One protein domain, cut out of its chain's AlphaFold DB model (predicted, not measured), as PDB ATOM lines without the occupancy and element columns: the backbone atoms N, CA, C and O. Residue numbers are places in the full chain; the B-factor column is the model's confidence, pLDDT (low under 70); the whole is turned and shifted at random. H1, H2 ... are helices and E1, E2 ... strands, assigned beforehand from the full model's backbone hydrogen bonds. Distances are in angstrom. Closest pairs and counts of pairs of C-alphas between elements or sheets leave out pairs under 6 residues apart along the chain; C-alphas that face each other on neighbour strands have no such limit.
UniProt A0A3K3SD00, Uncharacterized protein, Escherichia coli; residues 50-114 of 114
ATOM      1  N   CYS A  50     176.073 197.243 206.113       60.53
ATOM      2  CA  CYS A  50     177.336 197.564 205.467       60.53
ATOM      3  C   CYS A  50     177.223 197.306 203.960       60.53
ATOM      4  O   CYS A  50     178.016 196.554 203.420       60.53
ATOM      5  N   GLY A  51     176.206 197.848 203.294       71.69
ATOM      6  CA  GLY A  51     175.984 197.609 201.877       71.69
ATOM      7  C   GLY A  51     174.598 198.016 201.396       71.69
ATOM      8  O   GLY A  51     173.843 198.680 202.102       71.69
ATOM      9  N   ILE A  52     174.275 197.617 200.173       82.25
ATOM     10  CA  ILE A  52     173.034 197.980 199.497       82.25
ATOM     11  C   ILE A  52     171.885 197.116 200.011       82.25
ATOM     12  O   ILE A  52     171.947 195.884 199.984       82.25
ATOM     13  N   ILE A  53     170.818 197.784 200.443       86.94
ATOM     14  CA  ILE A  53     169.556 197.161 200.831       86.94
ATOM     15  C   ILE A  53     168.538 197.403 199.723       86.94
ATOM     16  O   ILE A  53     168.377 198.534 199.266       86.94
ATOM     17  N   VAL A  54     167.806 196.361 199.349       83.94
ATOM     18  CA  VAL A  54     166.681 196.441 198.417       83.94
ATOM     19  C   VAL A  54     165.413 196.001 199.137       83.94
ATOM     20  O   VAL A  54     165.440 195.089 199.964       83.94
ATOM     21  N   ARG A  55     164.300 196.671 198.840       88.31
ATOM     22  CA  ARG A  55     162.976 196.302 199.337       88.31
ATOM     23  C   ARG A  55     162.136 195.773 198.184       88.31
ATOM     24  O   ARG A  55     162.018 196.456 197.171       88.31
ATOM     25  N   ASP A  56     161.522 194.614 198.383       86.31
ATOM     26  CA  ASP A  56     160.507 194.062 197.488       86.31
ATOM     27  C   ASP A  56     159.241 193.775 198.304       86.31
ATOM     28  O   ASP A  56     159.239 192.954 199.221       86.31
ATOM     29  N   GLY A  57     158.183 194.549 198.056       91.19
ATOM     30  CA  GLY A  57     156.985 194.554 198.893       91.19
ATOM     31  C   GLY A  57     157.294 194.870 200.363       91.19
ATOM     32  O   GLY A  57     157.718 195.979 200.698       91.19
ATOM     33  N   ASN A  58     157.056 193.887 201.236       90.44
ATOM     34  CA  ASN A  58     157.325 193.977 202.676       90.44
ATOM     35  C   ASN A  58     158.680 193.372 203.079       90.44
ATOM     36  O   ASN A  58     159.074 193.506 204.239       90.44
ATOM     37  N   ASP A  59     159.387 192.738 202.146       81.88
ATOM     38  CA  ASP A  59     160.634 192.037 202.414       81.88
ATOM     39  C   ASP A  59     161.843 192.944 202.166       81.88
ATOM     40  O   ASP A  59     161.846 193.825 201.300       81.88
ATOM     41  N   ILE A  60     162.886 192.741 202.971       83.12
ATOM     42  CA  ILE A  60     164.129 193.510 202.928       83.12
ATOM     43  C   ILE A  60     165.279 192.545 202.657       83.12
ATOM     44  O   ILE A  60     165.524 191.624 203.434       83.12
ATOM     45  N   PHE A  61     166.010 192.799 201.576       82.44
ATOM     46  CA  PHE A  61     167.157 192.010 201.146       82.44
ATOM     47  C   PHE A  61     168.426 192.853 201.196       82.44
ATOM     48  O   PHE A  61     168.398 194.050 200.913       82.44
ATOM     49  N   GLN A  62     169.556 192.225 201.515       84.31
ATOM     50  CA  GLN A  62     170.871 192.845 201.387       84.31
ATOM     51  C   GLN A  62     171.612 192.219 200.213       84.31
ATOM     52  O   GLN A  62     171.741 190.996 200.139       84.31
ATOM     53  N   LEU A  63     172.116 193.060 199.312       86.12
ATOM     54  CA  LEU A  63     172.910 192.602 198.183       86.12
ATOM     55  C   LEU A  63     174.325 192.245 198.636       86.12
ATOM     56  O   LEU A  63     174.983 192.989 199.373       86.12
ATOM     57  N   ALA A  64     174.795 191.097 198.161       87.12
ATOM     58  CA  ALA A  64     176.129 190.594 198.424       87.12
ATOM     59  C   ALA A  64     176.732 189.989 197.154       87.12
ATOM     60  O   ALA A  64     176.026 189.398 196.340       87.12
ATOM     61  N   GLU A  65     178.045 190.115 197.018       88.31
ATOM     62  CA  GLU A  65     178.847 189.409 196.025       88.31
ATOM     63  C   GLU A  65     179.382 188.102 196.608       88.31
ATOM     64  O   GLU A  65     179.646 188.004 197.809       88.31
ATOM     65  N   TYR A  66     179.532 187.089 195.756       90.69
ATOM     66  CA  TYR A  66     180.130 185.811 196.120       90.69
ATOM     67  C   TYR A  66     181.492 185.675 195.442       90.69
ATOM     68  O   TYR A  66     181.570 185.473 194.231       90.69
ATOM     69  N   CYS A  67     182.561 185.789 196.222       90.12
ATOM     70  CA  CYS A  67     183.941 185.756 195.736       90.12
ATOM     71  C   CYS A  67     184.885 185.241 196.833       90.12
ATOM     72  O   CYS A  67     184.446 184.890 197.932       90.12
ATOM     73  N   THR A  68     186.181 185.119 196.547       89.56
ATOM     74  CA  THR A  68     187.197 184.895 197.591       89.56
ATOM     75  C   THR A  68     187.640 186.219 198.213       89.56
ATOM     76  O   THR A  68     187.493 187.286 197.621       89.56
ATOM     77  N   VAL A  69     188.237 186.158 199.409       85.56
ATOM     78  CA  VAL A  69     188.826 187.345 200.056       85.56
ATOM     79  C   VAL A  69     189.895 187.988 199.166       85.56
ATOM     80  O   VAL A  69     189.963 189.209 199.081       85.56
ATOM     81  N   GLU A  70     190.704 187.176 198.483       86.56
ATOM     82  CA  GLU A  70     191.746 187.651 197.567       86.56
ATOM     83  C   GLU A  70     191.153 188.410 196.374       86.56
ATOM     84  O   GLU A  70     191.538 189.552 196.134       86.56
ATOM     85  N   GLN A  71     190.155 187.825 195.701       88.69
ATOM     86  CA  GLN A  71     189.450 188.473 194.591       88.69
ATOM     87  C   GLN A  71     188.848 189.809 195.023       88.69
ATOM     88  O   GLN A  71     189.056 190.822 194.359       88.69
ATOM     89  N   ARG A  72     188.183 189.830 196.182       88.12
ATOM     90  CA  ARG A  72     187.590 191.054 196.722       88.12
ATOM     91  C   ARG A  72     188.640 192.116 197.032       88.12
ATOM     92  O   ARG A  72     188.416 193.286 196.752       88.12
ATOM     93  N   ILE A  73     189.774 191.746 197.630       87.69
ATOM     94  CA  ILE A  73     190.858 192.700 197.906       87.69
ATOM     95  C   ILE A  73     191.362 193.305 196.600       87.69
ATOM     96  O   ILE A  73     191.468 194.526 196.510       87.69
ATOM     97  N   ASP A  74     191.637 192.475 195.597       88.75
ATOM     98  CA  ASP A  74     192.137 192.955 194.315       88.75
ATOM     99  C   ASP A  74     191.111 193.880 193.638       88.75
ATOM    100  O   ASP A  74     191.474 194.984 193.233       88.75
ATOM    101  N   GLU A  75     189.826 193.521 193.589       87.75
ATOM    102  CA  GLU A  75     188.755 194.382 193.057       87.75
ATOM    103  C   GLU A  75     188.658 195.723 193.796       87.75
ATOM    104  O   GLU A  75     188.638 196.786 193.173       87.75
ATOM    105  N   GLN A  76     188.679 195.713 195.132       85.62
ATOM    106  CA  GLN A  76     188.616 196.946 195.918       85.62
ATOM    107  C   GLN A  76     189.858 197.827 195.724       85.62
ATOM    108  O   GLN A  76     189.739 199.053 195.708       85.62
ATOM    109  N   LEU A  77     191.042 197.238 195.527       87.81
ATOM    110  CA  LEU A  77     192.264 197.987 195.228       87.81
ATOM    111  C   LEU A  77     192.197 198.685 193.860       87.81
ATOM    112  O   LEU A  77     192.690 199.807 193.751       87.81
ATOM    113  N   HIS A  78     191.553 198.088 192.849       86.75
ATOM    114  CA  HIS A  78     191.376 198.721 191.531       86.75
ATOM    115  C   HIS A  78     190.553 200.015 191.594       86.75
ATOM    116  O   HIS A  78     190.739 200.907 190.768       86.75
ATOM    117  N   HIS A  79     189.669 200.151 192.585       83.62
ATOM    118  CA  HIS A  79     188.872 201.361 192.789       83.62
ATOM    119  C   HIS A  79     189.619 202.481 193.533       83.62
ATOM    120  O   HIS A  79     189.084 203.581 193.691       83.62
ATOM    121  N   LEU A  80     190.847 202.237 194.000       84.81
ATOM    122  CA  LEU A  80     191.635 203.227 194.729       84.81
ATOM    123  C   LEU A  80     192.576 204.018 193.806       84.81
ATOM    124  O   LEU A  80     193.063 203.505 192.803       84.81
ATOM    125  N   PRO A  81     192.921 205.266 194.175       88.06
ATOM    126  CA  PRO A  81     193.985 206.005 193.506       88.06
ATOM    127  C   PRO A  81     195.331 205.257 193.582       88.06
ATOM    128  O   PRO A  81     195.647 204.722 194.651       88.06
ATOM    129  N   PRO A  82     196.181 205.311 192.536       85.31
ATOM    130  CA  PRO A  82     197.458 204.587 192.490       85.31
ATOM    131  C   PRO A  82     198.364 204.811 193.709       85.31
ATOM    132  O   PRO A  82     198.946 203.867 194.235       85.31
ATOM    133  N   SER A  83     198.398 206.040 194.237       84.69
ATOM    134  CA  SER A  83     199.192 206.407 195.420       84.69
ATOM    135  C   SER A  83     198.796 205.666 196.702       84.69
ATOM    136  O   SER A  83     199.595 205.567 197.632       84.69
ATOM    137  N   LYS A  84     197.565 205.151 196.779       84.75
ATOM    138  CA  LYS A  84     197.076 204.373 197.923       84.75
ATOM    139  C   LYS A  84     197.275 202.872 197.731       84.75
ATOM    140  O   LYS A  84     197.444 202.170 198.723       84.75
ATOM    141  N   ILE A  85     197.280 202.387 196.488       86.38
ATOM    142  CA  ILE A  85     197.413 200.958 196.171       86.38
ATOM    143  C   ILE A  85     198.733 200.407 196.720       86.38
ATOM    144  O   ILE A  85     198.727 199.400 197.424       86.38
ATOM    145  N   GLU A  86     199.851 201.093 196.472       84.94
ATOM    146  CA  GLU A  86     201.175 200.677 196.962       84.94
ATOM    147  C   GLU A  86     201.233 200.624 198.496       84.94
ATOM    148  O   GLU A  86     201.713 199.649 199.078       84.94
ATOM    149  N   LEU A  87     200.664 201.638 199.161       87.25
ATOM    150  CA  LEU A  87     200.585 201.692 200.619       87.25
ATOM    151  C   LEU A  87     199.809 200.497 201.185       87.25
ATOM    152  O   LEU A  87     200.247 199.898 202.168       87.25
ATOM    153  N   PHE A  88     198.667 200.149 200.593       84.75
ATOM    154  CA  PHE A  88     197.863 199.024 201.064       84.75
ATOM    155  C   PHE A  88     198.515 197.682 200.747       84.75
ATOM    156  O   PHE A  88     198.611 196.849 201.643       84.75
ATOM    157  N   ASN A  89     199.060 197.499 199.543       84.62
ATOM    158  CA  ASN A  89     199.779 196.278 199.182       84.62
ATOM    159  C   ASN A  89     200.959 195.993 200.119       84.62
ATOM    160  O   ASN A  89     201.178 194.840 200.469       84.62
ATOM    161  N   SER A  90     201.667 197.025 200.595       83.12
ATOM    162  CA  SER A  90     202.758 196.853 201.570       83.12
ATOM    163  C   SER A  90     202.303 196.390 202.963       83.12
ATOM    164  O   SER A  90     203.111 195.878 203.734       83.12
ATOM    165  N   LYS A  91     201.020 196.577 203.302       84.69
ATOM    166  CA  LYS A  91     200.432 196.243 204.611       84.69
ATOM    167  C   LYS A  91     199.597 194.965 204.595       84.69
ATOM    168  O   LYS A  91     199.264 194.453 205.661       84.69
ATOM    169  N   ILE A  92     199.206 194.490 203.415       82.88
ATOM    170  CA  ILE A  92     198.399 193.285 203.259       82.88
ATOM    171  C   ILE A  92     199.315 192.068 203.370       82.88
ATOM    172  O   ILE A  92     200.137 191.809 202.492       82.88
ATOM    173  N   ASP A  93     199.133 191.281 204.428       81.62
ATOM    174  CA  ASP A  93     199.772 189.974 204.541       81.62
ATOM    175  C   ASP A  93     198.997 188.931 203.722       81.62
ATOM    176  O   ASP A  93     198.085 188.257 204.209       81.62
ATOM    177  N   ARG A  94     199.367 188.797 202.443       77.50
ATOM    178  CA  ARG A  94     198.767 187.809 201.530       77.50
ATOM    179  C   ARG A  94     199.010 186.360 201.973       77.50
ATOM    180  O   ARG A  94     198.231 185.490 201.598       77.50
ATOM    181  N   GLN A  95     200.029 186.084 202.793       72.06
ATOM    182  CA  GLN A  95     200.286 184.729 203.293       72.06
ATOM    183  C   GLN A  95     199.244 184.303 204.331       72.06
ATOM    184  O   GLN A  95     198.909 183.124 204.420       72.06
ATOM    185  N   HIS A  96     198.667 185.255 205.066       68.56
ATOM    186  CA  HIS A  96     197.563 185.001 205.993       68.56
ATOM    187  C   HIS A  96     196.176 184.992 205.329       68.56
ATOM    188  O   HIS A  96     195.208 184.523 205.925       68.56
ATOM    189  N   ILE A  97     196.075 185.431 204.069       70.19
ATOM    190  CA  ILE A  97     194.838 185.431 203.264       70.19
ATOM    191  C   ILE A  97     194.654 184.093 202.509       70.19
ATOM    192  O   ILE A  97     193.822 183.966 201.621       70.19
ATOM    193  N   GLN A  98     195.355 183.025 202.900       58.81
ATOM    194  CA  GLN A  98     195.255 181.688 202.281       58.81
ATOM    195  C   GLN A  98     193.921 180.951 202.527       58.81
ATOM    196  O   GLN A  98     193.789 179.760 202.240       58.81
ATOM    197  N   ASN A  99     192.889 181.639 203.020       61.66
ATOM    198  CA  ASN A  99     191.535 181.108 202.990       61.66
ATOM    199  C   ASN A  99     190.968 181.255 201.571       61.66
ATOM    200  O   ASN A  99     190.225 182.185 201.272       61.66
ATOM    201  N   HIS A 100     191.243 180.267 200.714       66.50
ATOM    202  CA  HIS A 100     190.604 180.106 199.396       66.50
ATOM    203  C   HIS A 100     189.095 179.804 199.475       66.50
ATOM    204  O   HIS A 100     188.474 179.422 198.484       66.50
ATOM    205  N   ARG A 101     188.485 179.927 200.658       76.00
ATOM    206  CA  ARG A 101     187.049 179.751 200.829       76.00
ATOM    207  C   ARG A 101     186.339 180.989 200.305       76.00
ATOM    208  O   ARG A 101     186.583 182.101 200.767       76.00
ATOM    209  N   SER A 102     185.449 180.766 199.353       86.00
ATOM    210  CA  SER A 102     184.516 181.784 198.903       86.00
ATOM    211  C   SER A 102     183.498 182.098 199.998       86.00
ATOM    212  O   SER A 102     183.124 181.229 200.790       86.00
ATOM    213  N   GLY A 103     183.057 183.349 200.037       84.62
ATOM    214  CA  GLY A 103     182.068 183.837 200.984       84.62
ATOM    215  C   GLY A 103     181.168 184.883 200.347       84.62
ATOM    216  O   GLY A 103     181.457 185.395 199.267       84.62
ATOM    217  N   TYR A 104     180.070 185.189 201.031       86.19
ATOM    218  CA  TYR A 104     179.205 186.302 200.668       86.19
ATOM    219  C   TYR A 104     179.693 187.568 201.351       86.19
ATOM    220  O   TYR A 104     179.833 187.604 202.577       86.19
ATOM    221  N   PHE A 105     179.904 188.613 200.567       84.94
ATOM    222  CA  PHE A 105     180.338 189.895 201.076       84.94
ATOM    223  C   PHE A 105     179.401 191.017 200.631       84.94
ATOM    224  O   PHE A 105     179.006 191.056 199.471       84.94
ATOM    225  N   PRO A 106     179.053 191.972 201.504       85.50
ATOM    226  CA  PRO A 106     178.145 193.050 201.133       85.50
ATOM    227  C   PRO A 106     178.674 193.925 199.987       85.50
ATOM    228  O   PRO A 106     179.873 194.248 199.958       85.50
ATOM    229  N   LEU A 107     177.769 194.326 199.091       83.38
ATOM    230  CA  LEU A 107     178.030 195.291 198.020       83.38
ATOM    231  C   LEU A 107     177.801 196.722 198.504       83.38
ATOM    232  O   LEU A 107     176.809 196.982 199.174       83.38
ATOM    233  N   TYR A 108     178.675 197.651 198.115       79.50
ATOM    234  CA  TYR A 108     178.579 199.070 198.497       79.50
ATOM    235  C   TYR A 108     178.308 200.010 197.324       79.50
ATOM    236  O   TYR A 108     177.759 201.090 197.522       79.50
ATOM    237  N   ASN A 109     178.700 199.606 196.116       76.69
ATOM    238  CA  ASN A 109     178.556 200.419 194.919       76.69
ATOM    239  C   ASN A 109     177.358 199.922 194.119       76.69
ATOM    240  O   ASN A 109     177.227 198.721 193.879       76.69
ATOM    241  N   PHE A 110     176.494 200.849 193.717       66.50
ATOM    242  CA  PHE A 110     175.437 200.542 192.766       66.50
ATOM    243  C   PHE A 110     176.047 200.325 191.376       66.50
ATOM    244  O   PHE A 110     177.046 200.975 191.044       66.50
ATOM    245  N   PRO A 111     175.476 199.422 190.564       64.62
ATOM    246  CA  PRO A 111     175.865 199.321 189.169       64.62
ATOM    247  C   PRO A 111     175.533 200.638 188.443       64.62
ATOM    248  O   PRO A 111     174.682 201.409 188.881       64.62
ATOM    249  N   ALA A 112     176.267 200.944 187.370       70.06
ATOM    250  CA  ALA A 112     176.202 202.254 186.707       70.06
ATOM    251  C   ALA A 112     174.845 202.552 186.041       70.06
ATOM    252  O   ALA A 112     174.571 203.695 185.685       70.06
ATOM    253  N   ASP A 113     174.037 201.517 185.848       64.81
ATOM    254  CA  ASP A 113     172.709 201.518 185.247       64.81
ATOM    255  C   ASP A 113     171.570 201.383 186.276       64.81
ATOM    256  O   ASP A 113     170.418 201.223 185.869       64.81
ATOM    257  N   ALA A 114     171.886 201.434 187.579       60.91
ATOM    258  CA  ALA A 114     170.899 201.476 188.661       60.91
ATOM    259  C   ALA A 114     170.048 202.755 188.659       60.91
ATOM    260  O   ALA A 114     170.581 203.842 188.326       60.91
TER     261      ALA A 114
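Overview. This is residues 50 to 114 of the 114 residues of an uncharacterized protein of Escherichia coli (UniProt A0A3K3SD00). Hairpin E1-E2, sheet E3-E4 and helices H1 and H2 form a loose row; residues 90 to 101 fold back to E4. The 65 printed residues, class mixed, have named elements E1, E2, E3, H1, H2, E4 in order. The whole is loose, radius of gyration of the C-alphas 14.8 A, spans 46, 27 and 17 A.

Along the chain. Find C-alpha 53 at (169.556, 197.161, 200.831), where E1, residues 53 to 56, begins. E2, 59 to 62, runs on into E3, 64 to 68. H1, 69 to 78, measures 14.4 A; H2 is 82 to 89. E4, 102 to 106, ends at (178.145, 193.050, 201.133).

Arrangement. Look at antiparallel E3 and E4: N 65 and O 105 are within hydrogen-bond range, 2.8 A. H1 and H2 run opposite ways, close but not clearly touching: C-alphas 77 and 85 are closest, 6.0 A. H1 has every O i to N i+4 pair in range, H2 2 of 4.

Size, cuts and confidence. The printed part has no cut, a long link H2 to E4, and 9 residues under pLDDT 70.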